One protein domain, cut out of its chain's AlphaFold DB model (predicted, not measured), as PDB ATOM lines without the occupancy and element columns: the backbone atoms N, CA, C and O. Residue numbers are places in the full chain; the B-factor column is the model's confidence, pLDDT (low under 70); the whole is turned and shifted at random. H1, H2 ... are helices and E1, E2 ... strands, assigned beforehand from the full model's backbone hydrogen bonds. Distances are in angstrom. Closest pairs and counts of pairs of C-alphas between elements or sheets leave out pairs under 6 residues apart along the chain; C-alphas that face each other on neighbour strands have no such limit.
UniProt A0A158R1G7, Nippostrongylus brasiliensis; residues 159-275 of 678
ATOM      1  N   PRO A 159     139.872  98.938  74.834       70.56
ATOM      2  CA  PRO A 159     140.002  99.987  73.842       70.56
ATOM      3  C   PRO A 159     139.774  99.381  72.458       70.56
ATOM      4  O   PRO A 159     140.457  98.429  72.082       70.56
ATOM      5  N   VAL A 160     138.897  99.972  71.653       71.81
ATOM      6  CA  VAL A 160     138.914  99.792  70.197       71.81
ATOM      7  C   VAL A 160     139.577 101.040  69.615       71.81
ATOM      8  O   VAL A 160     139.072 102.152  69.724       71.81
ATOM      9  N   SER A 161     140.812 100.882  69.158       73.88
ATOM     10  CA  SER A 161     141.666 101.954  68.654       73.88
ATOM     11  C   SER A 161     142.596 101.369  67.604       73.88
ATOM     12  O   SER A 161     143.170 100.294  67.816       73.88
ATOM     13  N   THR A 162     142.750 102.080  66.493       79.50
ATOM     14  CA  THR A 162     143.751 101.774  65.477       79.50
ATOM     15  C   THR A 162     144.883 102.785  65.572       79.50
ATOM     16  O   THR A 162     144.676 103.973  65.826       79.50
ATOM     17  N   VAL A 163     146.113 102.296  65.452       82.88
ATOM     18  CA  VAL A 163     147.316 103.131  65.522       82.88
ATOM     19  C   VAL A 163     148.223 102.756  64.352       82.88
ATOM     20  O   VAL A 163     148.446 101.564  64.143       82.88
ATOM     21  N   PRO A 164     148.747 103.713  63.568       84.06
ATOM     22  CA  PRO A 164     149.624 103.387  62.449       84.06
ATOM     23  C   PRO A 164     150.924 102.741  62.941       84.06
ATOM     24  O   PRO A 164     151.462 103.108  63.980       84.06
ATOM     25  N   VAL A 165     151.464 101.790  62.181       83.62
ATOM     26  CA  VAL A 165     152.751 101.169  62.513       83.62
ATOM     27  C   VAL A 165     153.888 102.155  62.234       83.62
ATOM     28  O   VAL A 165     153.990 102.715  61.145       83.62
ATOM     29  N   GLY A 166     154.791 102.322  63.202       80.94
ATOM     30  CA  GLY A 166     156.059 103.024  63.019       80.94
ATOM     31  C   GLY A 166     156.273 104.182  63.993       80.94
ATOM     32  O   GLY A 166     155.721 104.233  65.095       80.94
ATOM     33  N   ARG A 167     157.103 105.147  63.586       81.06
ATOM     34  CA  ARG A 167     157.415 106.323  64.401       81.06
ATOM     35  C   ARG A 167     156.384 107.432  64.196       81.06
ATOM     36  O   ARG A 167     156.438 108.157  63.207       81.06
ATOM     37  N   HIS A 168     155.511 107.636  65.178       82.44
ATOM     38  CA  HIS A 168     154.560 108.750  65.201       82.44
ATOM     39  C   HIS A 168     154.422 109.367  66.597       82.44
ATOM     40  O   HIS A 168     154.798 108.778  67.612       82.44
ATOM     41  N   ARG A 169     153.841 110.572  66.643       79.31
ATOM     42  CA  ARG A 169     153.564 111.311  67.889       79.31
ATOM     43  C   ARG A 169     152.182 111.037  68.479       79.31
ATOM     44  O   ARG A 169     151.899 111.532  69.564       79.31
ATOM     45  N   ASN A 170     151.343 110.267  67.786       79.81
ATOM     46  CA  ASN A 170     149.986 109.978  68.243       79.81
ATOM     47  C   ASN A 170     150.036 109.222  69.572       79.81
ATOM     48  O   ASN A 170     150.620 108.139  69.664       79.81
ATOM     49  N   ALA A 171     149.451 109.823  70.602       77.00
ATOM     50  CA  ALA A 171     149.294 109.204  71.901       77.00
ATOM     51  C   ALA A 171     148.127 108.214  71.830       77.00
ATOM     52  O   ALA A 171     147.023 108.580  71.433       77.00
ATOM     53  N   ARG A 172     148.360 106.960  72.230       84.12
ATOM     54  CA  ARG A 172     147.276 106.000  72.446       84.12
ATOM     55  C   ARG A 172     146.394 106.497  73.593       84.12
ATOM     56  O   ARG A 172     146.911 106.801  74.668       84.12
ATOM     57  N   VAL A 173     145.088 106.569  73.370       82.56
ATOM     58  CA  VAL A 173     144.111 106.954  74.390       82.56
ATOM     59  C   VAL A 173     143.271 105.727  74.710       82.56
ATOM     60  O   VAL A 173     142.713 105.111  73.807       82.56
ATOM     61  N   THR A 174     143.222 105.343  75.982       87.69
ATOM     62  CA  THR A 174     142.414 104.215  76.456       87.69
ATOM     63  C   THR A 174     141.418 104.695  77.509       87.69
ATOM     64  O   THR A 174     141.698 105.697  78.183       87.69
ATOM     65  N   PRO A 175     140.279 103.997  77.685       88.50
ATOM     66  CA  PRO A 175     139.299 104.342  78.713       88.50
ATOM     67  C   PRO A 175     139.932 104.430  80.105       88.50
ATOM     68  O   PRO A 175     139.706 105.399  80.824       88.50
ATOM     69  N   LEU A 176     140.832 103.494  80.438       90.31
ATOM     70  CA  LEU A 176     141.552 103.521  81.709       90.31
ATOM     71  C   LEU A 176     142.435 104.769  81.860       90.31
ATOM     72  O   LEU A 176     142.431 105.384  82.918       90.31
ATOM     73  N   ARG A 177     143.182 105.186  80.828       91.00
ATOM     74  CA  ARG A 177     144.034 106.391  80.921       91.00
ATOM     75  C   ARG A 177     143.203 107.653  81.150       91.00
ATOM     76  O   ARG A 177     143.559 108.456  82.009       91.00
ATOM     77  N   LYS A 178     142.077 107.786  80.441       89.06
ATOM     78  CA  LYS A 178     141.109 108.872  80.662       89.06
ATOM     79  C   LYS A 178     140.537 108.827  82.083       89.06
ATOM     80  O   LYS A 178     140.410 109.870  82.719       89.06
ATOM     81  N   LEU A 179     140.233 107.631  82.590       91.19
ATOM     82  CA  LEU A 179     139.720 107.432  83.944       91.19
ATOM     83  C   LEU A 179     140.746 107.845  85.005       91.19
ATOM     84  O   LEU A 179     140.397 108.572  85.922       91.19
ATOM     85  N   ILE A 180     142.013 107.454  84.846       91.31
ATOM     86  CA  ILE A 180     143.107 107.848  85.748       91.31
ATOM     87  C   ILE A 180     143.267 109.373  85.776       91.31
ATOM     88  O   ILE A 180     143.478 109.946  86.840       91.31
ATOM     89  N   GLU A 181     143.167 110.035  84.620       89.69
ATOM     90  CA  GLU A 181     143.333 111.487  84.518       89.69
ATOM     91  C   GLU A 181     142.146 112.272  85.101       89.69
ATOM     92  O   GLU A 181     142.349 113.316  85.719       89.69
ATOM     93  N   LYS A 182     140.910 111.792  84.904       90.19
ATOM     94  CA  LYS A 182     139.685 112.501  85.313       90.19
ATOM     95  C   LYS A 182     139.173 112.096  86.696       90.19
ATOM     96  O   LYS A 182     138.805 112.969  87.475       90.19
ATOM     97  N   PHE A 183     139.134 110.797  86.991       91.19
ATOM     98  CA  PHE A 183     138.551 110.219  88.208       91.19
ATOM     99  C   PHE A 183     139.409 109.062  88.760       91.19
ATOM    100  O   PHE A 183     139.038 107.890  88.624       91.19
ATOM    101  N   PRO A 184     140.538 109.360  89.429       90.31
ATOM    102  CA  PRO A 184     141.452 108.336  89.943       90.31
ATOM    103  C   PRO A 184     140.802 107.390  90.967       90.31
ATOM    104  O   PRO A 184     141.138 106.212  90.996       90.31
ATOM    105  N   GLU A 185     139.824 107.865  91.747       88.56
ATOM    106  CA  GLU A 185     139.058 107.045  92.702       88.56
ATOM    107  C   GLU A 185     138.284 105.905  92.017       88.56
ATOM    108  O   GLU A 185     138.160 104.812  92.556       88.56
ATOM    109  N   ILE A 186     137.766 106.132  90.806       90.44
ATOM    110  CA  ILE A 186     137.032 105.096  90.064       90.44
ATOM    111  C   ILE A 186     138.018 104.104  89.432       90.44
ATOM    112  O   ILE A 186     137.725 102.912  89.338       90.44
ATOM    113  N   ALA A 187     139.213 104.561  89.043       91.56
ATOM    114  CA  ALA A 187     140.268 103.679  88.544       91.56
ATOM    115  C   ALA A 187     140.733 102.662  89.603       91.56
ATOM    116  O   ALA A 187     141.098 101.542  89.249       91.56
ATOM    117  N   GLU A 188     140.651 103.002  90.891       90.38
ATOM    118  CA  GLU A 188     140.940 102.077  91.994       90.38
ATOM    119  C   GLU A 188     139.990 100.865  92.009       90.38
ATOM    120  O   GLU A 188     140.427  99.732  92.218       90.38
ATOM    121  N   ILE A 189     138.707 101.074  91.689       89.31
ATOM    122  CA  ILE A 189     137.710  99.995  91.584       89.31
ATOM    123  C   ILE A 189     138.089  99.042  90.443       89.31
ATOM    124  O   ILE A 189     138.060  97.819  90.606       89.31
ATOM    125  N   VAL A 190     138.509  99.595  89.300       90.81
ATOM    126  CA  VAL A 190     138.998  98.807  88.156       90.81
ATOM    127  C   VAL A 190     140.213  97.975  88.563       90.81
ATOM    128  O   VAL A 190     140.290  96.787  88.249       90.81
ATOM    129  N   PHE A 191     141.157  98.570  89.294       90.94
ATOM    130  CA  PHE A 191     142.360  97.872  89.742       90.94
ATOM    131  C   PHE A 191     142.059  96.775  90.756       90.94
ATOM    132  O   PHE A 191     142.657  95.705  90.666       90.94
ATOM    133  N   SER A 192     141.111  97.000  91.666       90.38
ATOM    134  CA  SER A 192     140.647  95.984  92.614       90.38
ATOM    135  C   SER A 192     140.062  94.767  91.892       90.38
ATOM    136  O   SER A 192     140.362  93.632  92.254       90.38
ATOM    137  N   ARG A 193     139.299  94.976  90.808       89.69
ATOM    138  CA  ARG A 193     138.742  93.885  89.982       89.69
ATOM    139  C   ARG A 193     139.791  93.130  89.161       89.69
ATOM    140  O   ARG A 193     139.555  91.994  88.763       89.69
ATOM    141  N   CYS A 194     140.957  93.731  88.927       90.38
ATOM    142  CA  CYS A 194     142.091  93.086  88.258       90.38
ATOM    143  C   CYS A 194     142.925  92.195  89.203       90.38
ATOM    144  O   CYS A 194     143.966  91.675  88.791       90.38
ATOM    145  N   ILE A 195     142.502  92.027  90.459       90.00
ATOM    146  CA  ILE A 195     143.123  91.133  91.438       90.00
ATOM    147  C   ILE A 195     142.148  89.998  91.740       90.00
ATOM    148  O   ILE A 195     141.003  90.227  92.125       90.00
ATOM    149  N   ARG A 196     142.613  88.756  91.604       89.06
ATOM    150  CA  ARG A 196     141.844  87.564  91.961       89.06
ATOM    151  C   ARG A 196     142.543  86.810  93.084       89.06
ATOM    152  O   ARG A 196     143.697  86.409  92.948       89.06
ATOM    153  N   TYR A 197     141.827  86.591  94.179       86.19
ATOM    154  CA  TYR A 197     142.282  85.749  95.281       86.19
ATOM    155  C   TYR A 197     141.780  84.323  95.065       86.19
ATOM    156  O   TYR A 197     140.582  84.103  94.894       86.19
ATOM    157  N   CYS A 198     142.701  83.363  95.038       84.94
ATOM    158  CA  CYS A 198     142.411  81.960  94.780       84.94
ATOM    159  C   CYS A 198     142.837  81.112  95.987       84.94
ATOM    160  O   CYS A 198     144.025  81.019  96.299       84.94
ATOM    161  N   GLY A 199     141.859  80.478  96.637       77.75
ATOM    162  CA  GLY A 199     142.027  79.624  97.819       77.75
ATOM    163  C   GLY A 199     140.946  79.912  98.865       77.75
ATOM    164  O   GLY A 199     140.440  81.030  98.913       77.75
ATOM    165  N   GLU A 200     140.578  78.905  99.661       71.88
ATOM    166  CA  GLU A 200     139.567  79.040 100.724       71.88
ATOM    167  C   GLU A 200     140.136  79.805 101.922       71.88
ATOM    168  O   GLU A 200     139.526  80.778 102.366       71.88
ATOM    169  N   ASP A 201     141.349  79.447 102.366       72.19
ATOM    170  CA  ASP A 201     142.016  80.101 103.486       72.19
ATOM    171  C   ASP A 201     143.296  80.833 103.077       72.19
ATOM    172  O   ASP A 201     144.204  80.301 102.439       72.19
ATOM    173  N   SER A 202     143.433  82.075 103.552       71.12
ATOM    174  CA  SER A 202     144.633  82.896 103.313       71.12
ATOM    175  C   SER A 202     145.926  82.328 103.920       71.12
ATOM    176  O   SER A 202     147.016  82.788 103.578       71.12
ATOM    177  N   HIS A 203     145.819  81.329 104.803       72.19
ATOM    178  CA  HIS A 203     146.948  80.636 105.428       72.19
ATOM    179  C   HIS A 203     147.351  79.356 104.683       72.19
ATOM    180  O   HIS A 203     148.390  78.771 105.000       72.19
ATOM    181  N   ASP A 204     146.591  78.944 103.665       76.88
ATOM    182  CA  ASP A 204     146.899  77.741 102.905       76.88
ATOM    183  C   ASP A 204     148.184  77.896 102.095       76.88
ATOM    184  O   ASP A 204     148.472  78.931 101.490       76.88
ATOM    185  N   VAL A 205     148.961  76.817 102.012       74.81
ATOM    186  CA  VAL A 205     150.207  76.773 101.226       74.81
ATOM    187  C   VAL A 205     149.941  76.952  99.724       74.81
ATOM    188  O   VAL A 205     150.811  77.428  98.987       74.81
ATOM    189  N   TYR A 206     148.740  76.581  99.276       79.69
ATOM    190  CA  TYR A 206     148.289  76.713  97.891       79.69
ATOM    191  C   TYR A 206     147.516  78.002  97.621       79.69
ATOM    192  O   TYR A 206     147.201  78.250  96.461       79.69
ATOM    193  N   PHE A 207     147.249  78.829  98.638       82.81
ATOM    194  CA  PHE A 207     146.645  80.140  98.431       82.81
ATOM    195  C   PHE A 207     147.537  80.973  97.509       82.81
ATOM    196  O   PHE A 207     148.752  81.081  97.728       82.81
ATOM    197  N   PHE A 208     146.941  81.559  96.474       83.44
ATOM    198  CA  PHE A 208     147.648  82.447  95.567       83.44
ATOM    199  C   PHE A 208     146.792  83.628  95.140       83.44
ATOM    200  O   PHE A 208     145.577  83.529  94.984       83.44
ATOM    201  N   THR A 209     147.465  84.743  94.901       85.69
ATOM    202  CA  THR A 209     146.859  85.935  94.312       85.69
ATOM    203  C   THR A 209     147.290  86.029  92.857       85.69
ATOM    204  O   THR A 209     148.484  85.946  92.552       85.69
ATOM    205  N   GLU A 210     146.327  86.179  91.957       88.69
ATOM    206  CA  GLU A 210     146.547  86.396  90.532       88.69
ATOM    207  C   GLU A 210     146.280  87.861  90.182       88.69
ATOM    208  O   GLU A 210     145.233  88.417  90.508       88.69
ATOM    209  N   TYR A 211     147.256  88.483  89.530       90.62
ATOM    210  CA  TYR A 211     147.228  89.877  89.113       90.62
ATOM    211  C   TYR A 211     147.144  89.958  87.593       90.62
ATOM    212  O   TYR A 211     147.945  89.314  86.909       90.62
ATOM    213  N   TYR A 212     146.224  90.778  87.083       90.12
ATOM    214  CA  TYR A 212     146.049  91.058  85.657       90.12
ATOM    215  C   TYR A 212     146.563  92.467  85.328       90.12
ATOM    216  O   TYR A 212     146.086  93.463  85.869       90.12
ATOM    217  N   PHE A 213     147.552  92.563  84.439       89.94
ATOM    218  CA  PHE A 213     148.249  93.808  84.094       89.94
ATOM    219  C   PHE A 213     147.886  94.369  82.714       89.94
ATOM    220  O   PHE A 213     148.369  95.446  82.370       89.94
ATOM    221  N   ASP A 214     147.029  93.690  81.946       86.06
ATOM    222  CA  ASP A 214     146.702  94.025  80.548       86.06
ATOM    223  C   ASP A 214     146.271  95.478  80.332       86.06
ATOM    224  O   ASP A 214     146.627  96.096  79.329       86.06
ATOM    225  N   LEU A 215     145.526  96.037  81.287       86.88
ATOM    226  CA  LEU A 215     145.036  97.411  81.203       86.88
ATOM    227  C   LEU A 215     146.121  98.449  81.547       86.88
ATOM    228  O   LEU A 215     146.096  99.558  81.017       86.88
ATOM    229  N   ILE A 216     147.073  98.110  82.427       88.25
ATOM    230  CA  ILE A 216     148.112  99.036  82.917       88.25
ATOM    231  C   ILE A 216     149.364  99.008  82.033       88.25
ATOM    232  O   ILE A 216     149.993 100.051  81.844       88.25
ATOM    233  N   ASP A 217     149.746  97.838  81.514       84.69
ATOM    234  CA  ASP A 217     150.869  97.667  80.585       84.69
ATOM    235  C   ASP A 217     150.365  97.394  79.160       84.69
ATOM    236  O   ASP A 217     150.593  96.347  78.550       84.69
ATOM    237  N   ASP A 218     149.669  98.389  78.614       85.25
ATOM    238  CA  ASP A 218     149.090  98.393  77.270       85.25
ATOM    239  C   ASP A 218     150.096  98.889  76.209       85.25
ATOM    240  O   ASP A 218     149.752  99.541  75.219       85.25
ATOM    241  N   THR A 219     151.385  98.612  76.408       87.00
ATOM    242  CA  THR A 219     152.452  99.100  75.523       87.00
ATOM    243  C   THR A 219     152.419  98.438  74.140       87.00
ATOM    244  O   THR A 219     152.811  99.057  73.145       87.00
ATOM    245  N   TYR A 220     151.970  97.182  74.063       87.50
ATOM    246  CA  TYR A 220     152.018  96.360  72.853       87.50
ATOM    247  C   TYR A 220     150.638  96.130  72.230       87.50
ATOM    248  O   TYR A 220     149.625  96.083  72.923       87.50
ATOM    249  N   MET A 221     150.618  95.980  70.905       87.62
ATOM    250  CA  MET A 221     149.433  95.745  70.080       87.62
ATOM    251  C   MET A 221     149.760  94.771  68.939       87.62
ATOM    252  O   MET A 221     150.932  94.573  68.591       87.62
ATOM    253  N   MET A 222     148.726  94.167  68.351       88.50
ATOM    254  CA  MET A 222     148.869  93.258  67.212       88.50
ATOM    255  C   MET A 222     148.774  94.024  65.888       88.50
ATOM    256  O   MET A 222     147.873  94.847  65.743       88.50
ATOM    257  N   PRO A 223     149.663  93.772  64.914       88.25
ATOM    258  CA  PRO A 223     149.529  94.351  63.582       88.25
ATOM    259  C   PRO A 223     148.355  93.747  62.801       88.25
ATOM    260  O   PRO A 223     147.983  92.590  63.004       88.25
ATOM    261  N   THR A 224     147.789  94.530  61.881       87.00
ATOM    262  CA  THR A 224     146.878  94.045  60.841       87.00
ATOM    263  C   THR A 224     147.593  93.044  59.935       87.00
ATOM    264  O   THR A 224     148.822  93.040  59.839       87.00
ATOM    265  N   LYS A 225     146.824  92.212  59.218       83.12
ATOM    266  CA  LYS A 225     147.378  91.290  58.209       83.12
ATOM    267  C   LYS A 225     148.196  92.029  57.142       83.12
ATOM    268  O   LYS A 225     149.195  91.496  56.673       83.12
ATOM    269  N   ASP A 226     147.809  93.266  56.837       80.94
ATOM    270  CA  ASP A 226     148.490  94.140  55.875       80.94
ATOM    271  C   ASP A 226     149.740  94.824  56.464       80.94
ATOM    272  O   ASP A 226     150.551  95.390  55.735       80.94
ATOM    273  N   GLY A 227     149.921  94.776  57.791       80.38
ATOM    274  CA  GLY A 227     151.093  95.299  58.496       80.38
ATOM    275  C   GLY A 227     151.173  96.826  58.603       80.38
ATOM    276  O   GLY A 227     152.194  97.340  59.064       80.38
ATOM    277  N   THR A 228     150.126  97.541  58.192       83.19
ATOM    278  CA  THR A 228     150.052  99.011  58.154       83.19
ATOM    279  C   THR A 228     149.581  99.623  59.471       83.19
ATOM    280  O   THR A 228     150.062 100.686  59.869       83.19
ATOM    281  N   GLU A 229     148.680  98.942  60.177       86.12
ATOM    282  CA  GLU A 229     148.025  99.437  61.387       86.12
ATOM    283  C   GLU A 229     148.116  98.416  62.521       86.12
ATOM    284  O   GLU A 229     148.316  97.222  62.308       86.12
ATOM    285  N   LEU A 230     147.986  98.898  63.750       84.69
ATOM    286  CA  LEU A 230     147.928  98.109  64.967       84.69
ATOM    287  C   LEU A 230     146.488  98.089  65.474       84.69
ATOM    288  O   LEU A 230     145.878  99.142  65.657       84.69
ATOM    289  N   LEU A 231     145.974  96.892  65.741       83.31
ATOM    290  CA  LEU A 231     144.642  96.648  66.279       83.31
ATOM    291  C   LEU A 231     144.720  96.398  67.785       83.31
ATOM    292  O   LEU A 231     145.515  95.579  68.253       83.31
ATOM    293  N   SER A 232     143.856  97.066  68.546       77.81
ATOM    294  CA  SER A 232     143.719  96.834  69.990       77.81
ATOM    295  C   SER A 232     142.736  95.719  70.354       77.81
ATOM    296  O   SER A 232     142.823  95.197  71.459       77.81
ATOM    297  N   ILE A 233     141.832  95.341  69.440       75.81
ATOM    298  CA  ILE A 233     140.796  94.313  69.668       75.81
ATOM    299  C   ILE A 233     141.427  92.937  69.924       75.81
ATOM    300  O   ILE A 233     140.912  92.130  70.694       75.81
ATOM    301  N   VAL A 234     142.553  92.652  69.265       80.44
ATOM    302  CA  VAL A 234     143.235  91.363  69.377       80.44
ATOM    303  C   VAL A 234     144.266  91.435  70.497       80.44
ATOM    304  O   VAL A 234     145.220  92.211  70.414       80.44
ATOM    305  N   SER A 235     144.116  90.575  71.509       83.75
ATOM    306  CA  SER A 235     145.091  90.499  72.599       83.75
ATOM    307  C   SER A 235     146.492  90.150  72.065       83.75
ATOM    308  O   SER A 235     146.649  89.155  71.333       83.75
ATOM    309  N   PRO A 236     147.528  90.930  72.433       85.00
ATOM    310  CA  PRO A 236     148.912  90.667  72.050       85.00
ATOM    311  C   PRO A 236     149.545  89.535  72.872       85.00
ATOM    312  O   PRO A 236     150.665  89.121  72.572       85.00
ATOM    313  N   TYR A 237     148.845  89.022  73.885       87.19
ATOM    314  CA  TYR A 237     149.325  87.964  74.765       87.19
ATOM    315  C   TYR A 237     148.755  86.599  74.362       87.19
ATOM    316  O   TYR A 237     147.699  86.490  73.733       87.19
ATOM    317  N   LYS A 238     149.503  85.542  74.673       86.44
ATOM    318  CA  LYS A 238     149.061  84.147  74.587       86.44
ATOM    319  C   LYS A 238     148.306  83.753  75.865       86.44
ATOM    320  O   LYS A 238     148.287  84.505  76.835       86.44
ATOM    321  N   GLU A 239     147.734  82.552  75.885       82.31
ATOM    322  CA  GLU A 239     147.015  82.010  77.054       82.31
ATOM    323  C   GLU A 239     147.903  81.856  78.301       82.31
ATOM    324  O   GLU A 239     147.422  81.973  79.423       82.31
ATOM    325  N   ASP A 240     149.211  81.656  78.121       78.56
ATOM    326  CA  ASP A 240     150.202  81.613  79.207       78.56
ATOM    327  C   ASP A 240     150.618  83.010  79.716       78.56
ATOM    328  O   ASP A 240     151.464  83.133  80.605       78.56
ATOM    329  N   GLY A 241     150.051  84.066  79.126       79.75
ATOM    330  CA  GLY A 241     150.342  85.466  79.400       79.75
ATOM    331  C   GLY A 241     151.642  85.996  78.791       79.75
ATOM    332  O   GLY A 241     152.013  87.144  79.041       79.75
ATOM    333  N   SER A 242     152.349  85.193  77.991       84.19
ATOM    334  CA  SER A 242     153.542  85.634  77.265       84.19
ATOM    335  C   SER A 242     153.181  86.449  76.023       84.19
ATOM    336  O   SER A 242     152.137  86.254  75.397       84.19
ATOM    337  N   LEU A 243     154.058  87.376  75.643       87.56
ATOM    338  CA  LEU A 243     153.848  88.218  74.469       87.56
ATOM    339  C   LEU A 243     153.975  87.403  73.166       87.56
ATOM    340  O   LEU A 243     154.915  86.621  72.983       87.56
ATOM    341  N   LYS A 244     153.051  87.608  72.221       88.00
ATOM    342  CA  LYS A 244     153.144  87.046  70.866       88.00
ATOM    343  C   LYS A 244     154.336  87.661  70.113       88.00
ATOM    344  O   LYS A 244     154.594  88.857  70.248       88.00
ATOM    345  N   PRO A 245     155.049  86.884  69.277       84.38
ATOM    346  CA  PRO A 245     156.244  87.369  68.576       84.38
ATOM    347  C   PRO A 245     155.944  88.523  67.603       84.38
ATOM    348  O   PRO A 245     156.778  89.409  67.416       84.38
ATOM    349  N   GLU A 246     154.741  88.536  67.030       87.00
ATOM    350  CA  GLU A 246     154.262  89.548  66.080       87.00
ATOM    351  C   GLU A 246     153.909  90.888  66.741       87.00
ATOM    352  O   GLU A 246     153.785  91.899  66.049       87.00
ATOM    353  N   ALA A 247     153.778  90.928  68.072       86.81
ATOM    354  CA  ALA A 247     153.367  92.127  68.781       86.81
ATOM    355  C   ALA A 247     154.410  93.250  68.654       86.81
ATOM    356  O   ALA A 247     155.628  93.068  68.835       86.81
ATOM    357  N   LYS A 248     153.911  94.455  68.373       87.12
ATOM    358  CA  LYS A 248     154.704  95.681  68.240       87.12
ATOM    359  C   LYS A 248     154.240  96.714  69.253       87.12
ATOM    360  O   LYS A 248     153.105  96.683  69.718       87.12
ATOM    361  N   ALA A 249     155.156  97.593  69.646       86.50
ATOM    362  CA  ALA A 249     154.798  98.720  70.492       86.50
ATOM    363  C   ALA A 249     153.927  99.691  69.693       86.50
ATOM    364  O   ALA A 249     154.101  99.798  68.481       86.50
ATOM    365  N   TYR A 250     153.043 100.426  70.365       86.56
ATOM    366  CA  TYR A 250     152.181 101.380  69.665       86.56
ATOM    367  C   TYR A 250     152.926 102.588  69.080       86.56
ATOM    368  O   TYR A 250     152.306 103.371  68.389       86.56
ATOM    369  N   SER A 251     154.212 102.795  69.376       85.69
ATOM    370  CA  SER A 251     155.066 103.785  68.707       85.69
ATOM    371  C   SER A 251     156.525 103.343  68.795       85.69
ATOM    372  O   SER A 251     156.953 102.803  69.818       85.69
ATOM    373  N   ASP A 252     157.313 103.607  67.754       81.12
ATOM    374  CA  ASP A 252     158.772 103.424  67.816       81.12
ATOM    375  C   ASP A 252     159.462 104.521  68.647       81.12
ATOM    376  O   ASP A 252     160.599 104.354  69.094       81.12
ATOM    377  N   ASP A 253     158.792 105.659  68.873       81.88
ATOM    378  CA  ASP A 253     159.312 106.721  69.730       81.88
ATOM    379  C   ASP A 253     158.976 106.434  71.197       81.88
ATOM    380  O   ASP A 253     157.860 106.677  71.671       81.88
ATOM    381  N   TYR A 254     159.961 105.928  71.942       80.56
ATOM    382  CA  TYR A 254     159.756 105.598  73.350       80.56
ATOM    383  C   TYR A 254     159.407 106.824  74.198       80.56
ATOM    384  O   TYR A 254     158.750 106.668  75.217       80.56
ATOM    385  N   ASP A 255     159.757 108.052  73.801       81.44
ATOM    386  CA  ASP A 255     159.372 109.227  74.593       81.44
ATOM    387  C   ASP A 255     157.851 109.431  74.608       81.44
ATOM    388  O   ASP A 255     157.301 109.916  75.601       81.44
ATOM    389  N   VAL A 256     157.171 109.054  73.520       85.00
ATOM    390  CA  VAL A 256     155.704 109.056  73.440       85.00
ATOM    391  C   VAL A 256     155.151 107.982  74.371       85.00
ATOM    392  O   VAL A 256     154.242 108.266  75.148       85.00
ATOM    393  N   ILE A 257     155.757 106.788  74.356       86.31
ATOM    394  CA  ILE A 257     155.382 105.687  75.249       86.31
ATOM    395  C   ILE A 257     155.551 106.084  76.711       86.31
ATOM    396  O   ILE A 257     154.603 105.989  77.480       86.31
ATOM    397  N   TYR A 258     156.729 106.578  77.074       86.31
ATOM    398  CA  TYR A 258     157.107 106.965  78.425       86.31
ATOM    399  C   TYR A 258     156.148 107.996  79.020       86.31
ATOM    400  O   TYR A 258     155.657 107.815  80.131       86.31
ATOM    401  N   LYS A 259     155.855 109.073  78.279       86.50
ATOM    402  CA  LYS A 259     154.989 110.158  78.767       86.50
ATOM    403  C   LYS A 259     153.534 109.731  78.930       86.50
ATOM    404  O   LYS A 259     152.854 110.245  79.809       86.50
ATOM    405  N   ASN A 260     153.071 108.830  78.072       88.94
ATOM    406  CA  ASN A 260     151.676 108.411  77.991       88.94
ATOM    407  C   ASN A 260     151.411 107.080  78.723       88.94
ATOM    408  O   ASN A 260     150.293 106.574  78.717       88.94
ATOM    409  N   HIS A 261     152.435 106.479  79.335       89.88
ATOM    410  CA  HIS A 261     152.306 105.231  80.079       89.88
ATOM    411  C   HIS A 261     151.428 105.446  81.330       89.88
ATOM    412  O   HIS A 261     151.676 106.409  82.063       89.88
ATOM    413  N   PRO A 262     150.483 104.541  81.663       90.56
ATOM    414  CA  PRO A 262     149.616 104.686  82.836       90.56
ATOM    415  C   PRO A 262     150.384 104.962  84.136       90.56
ATOM    416  O   PRO A 262     150.080 105.927  84.821       90.56
ATOM    417  N   LEU A 263     151.456 104.211  84.429       90.00
ATOM    418  CA  LEU A 263     152.342 104.472  85.584       90.00
ATOM    419  C   LEU A 263     152.898 105.907  85.650       90.00
ATOM    420  O   LEU A 263     153.082 106.434  86.744       90.00
ATOM    421  N   LYS A 264     153.161 106.548  84.503       89.06
ATOM    422  CA  LYS A 264     153.643 107.933  84.464       89.06
ATOM    423  C   LYS A 264     152.511 108.929  84.688       89.06
ATOM    424  O   LYS A 264     152.712 109.922  85.375       89.06
ATOM    425  N   ILE A 265     151.321 108.654  84.159       87.56
ATOM    426  CA  ILE A 265     150.119 109.465  84.406       87.56
ATOM    427  C   ILE A 265     149.746 109.397  85.899       87.56
ATOM    428  O   ILE A 265     149.486 110.424  86.523       87.56
ATOM    429  N   MET A 266     149.842 108.203  86.495       87.62
ATOM    430  CA  MET A 266     149.611 107.946  87.921       87.62
ATOM    431  C   MET A 266     150.634 108.608  88.848       87.62
ATOM    432  O   MET A 266     150.384 108.701  90.045       87.62
ATOM    433  N   SER A 267     151.765 109.114  88.342       80.06
ATOM    434  CA  SER A 267     152.802 109.719  89.190       80.06
ATOM    435  C   SER A 267     152.330 110.973  89.939       80.06
ATOM    436  O   SER A 267     153.062 111.481  90.782       80.06
ATOM    437  N   LYS A 268     151.154 111.507  89.585       74.12
ATOM    438  CA  LYS A 268     150.513 112.665  90.220       74.12
ATOM    439  C   LYS A 268     149.455 112.285  91.268       74.12
ATOM    440  O   LYS A 268     148.969 113.178  91.950       74.12
ATOM    441  N   CYS A 269     149.084 111.007  91.386       76.94
ATOM    442  CA  CYS A 269     147.993 110.544  92.249       76.94
ATOM    443  C   CYS A 269     148.506 109.535  93.285       76.94
ATOM    444  O   CYS A 269     148.985 108.460  92.924       76.94
ATOM    445  N   GLU A 270     148.378 109.873  94.571       71.06
ATOM    446  CA  GLU A 270     148.941 109.075  95.667       71.06
ATOM    447  C   GLU A 270     148.233 107.739  95.890       71.06
ATOM    448  O   GLU A 270     148.886 106.693  95.878       71.06
ATOM    449  N   SER A 271     146.906 107.770  96.034       76.12
ATOM    450  CA  SER A 271     146.090 106.581  96.315       76.12
ATOM    451  C   SER A 271     146.310 105.482  95.275       76.12
ATOM    452  O   SER A 271     146.526 104.317  95.598       76.12
ATOM    453  N   LEU A 272     146.357 105.882  94.007       84.50
ATOM    454  CA  LEU A 272     146.404 104.959  92.889       84.50
ATOM    455  C   LEU A 272     147.776 104.285  92.723       84.50
ATOM    456  O   LEU A 272     147.852 103.098  92.407       84.50
ATOM    457  N   LEU A 273     148.869 105.016  92.968       83.38
ATOM    458  CA  LEU A 273     150.224 104.460  92.896       83.38
ATOM    459  C   LEU A 273     150.533 103.544  94.096       83.38
ATOM    460  O   LEU A 273     151.354 102.628  93.985       83.38
ATOM    461  N   GLY A 274     149.862 103.784  95.227       80.56
ATOM    462  CA  GLY A 274     149.902 102.945  96.424       80.56
ATOM    463  C   GLY A 274     149.134 101.625  96.303       80.56
ATOM    464  O   GLY A 274     149.389 100.723  97.096       80.56
ATOM    465  N   HIS A 275     148.261 101.477  95.303       87.44
ATOM    466  CA  HIS A 275     147.415 100.297  95.136       87.44
ATOM    467  C   HIS A 275     148.223  98.994  94.953       87.44
ATOM    468  O   HIS A 275     149.271  98.961  94.294       87.44
TER     469      HIS A 275
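AT A GLANCE: This is residues 159 to 275 of the 678 residues of a protein of Nippostrongylus brasiliensis (UniProt A0A158R1G7). Four short helices make a small cluster, with the helical hairpin H1 and H2 packed on the pair H4 and H5. A two-strand hairpin, E2 and E3, reaches away from it to a tip that sticks out at residues 200 to 205, and a small three-strand sheet, E1 - E5 - E4, lies apart from that hairpin. The printed part has 117 residues, with five named helices and five named strands in the order E1 H1 H2 E2 E3 E4 E5 H3 H4 H5; both sheets are antiparallel. The class is mixed, helices and strands, with under half of the residues in named elements. The whole is only just loose, close to compact, with a radius of gyration of the C-alphas of 16.3 A and spans of 50 by 33 by 21 A.

IN THESE COORDINATES: Find C-alpha 162 at (143.751, 101.774, 65.477), where E1 begins, residues 162 to 164. Next come H1, residues 175 to 182, 10.5 A long, and H2, residues 184 to 193, 14.7 A. E2, residues 195 to 198, and E3, residues 208 to 212, 13.2 A, are joined by a short link of 9 residues, of which residues 200 to 205 stand free, with C-alpha 203 at (146.948, 80.636, 105.428). Then read E4, residues 220 to 223; E5, residues 229 to 231; H3, residues 254 to 260; H4, residues 262 to 268, 10.9 A; and H5, residues 270 to 274, ending at (149.902, 102.945, 96.424).

HOW THE PARTS SIT: Look first at inner strand E5: N 163 of E1 and O 230 are 3.2 A apart, and N 231 and O 222 of E4 2.8 A. E4 and E5 form a hairpin, and residues 220 to 221 of E4 also pair, antiparallel, with residues 248 to 249. H1 and H2 touch, closest at C-alphas 180 and 187, 5.8 A, opposite ways at a tilt of 36 degrees, only just steep. H1 touches H4, closest at C-alphas 177 and 262, 6.1 A, the same way at a shallow tilt of 8 degrees. H2 touches H5, closest at C-alphas 188 and 272, 6.2 A. H4 and H5 touch only at the corner; H3 and H4 are close but not clearly touching. In the hairpin E2 and E3, N 196 and O 210 are 2.9 A apart. In H1, H3 and H5 every O i to N i+4 pair is within hydrogen-bond range; in H2 5 of 6 are, in H4 2 of 3.

THE WHOLE: The farthest C-alphas are those of His 203 and Asp 226, 51.4 A apart. The printed part has no cut, and its long link is E5 to H3, residues 232 to 253. The mean pLDDT of the printed part is 84.4, and no printed residue is under 70.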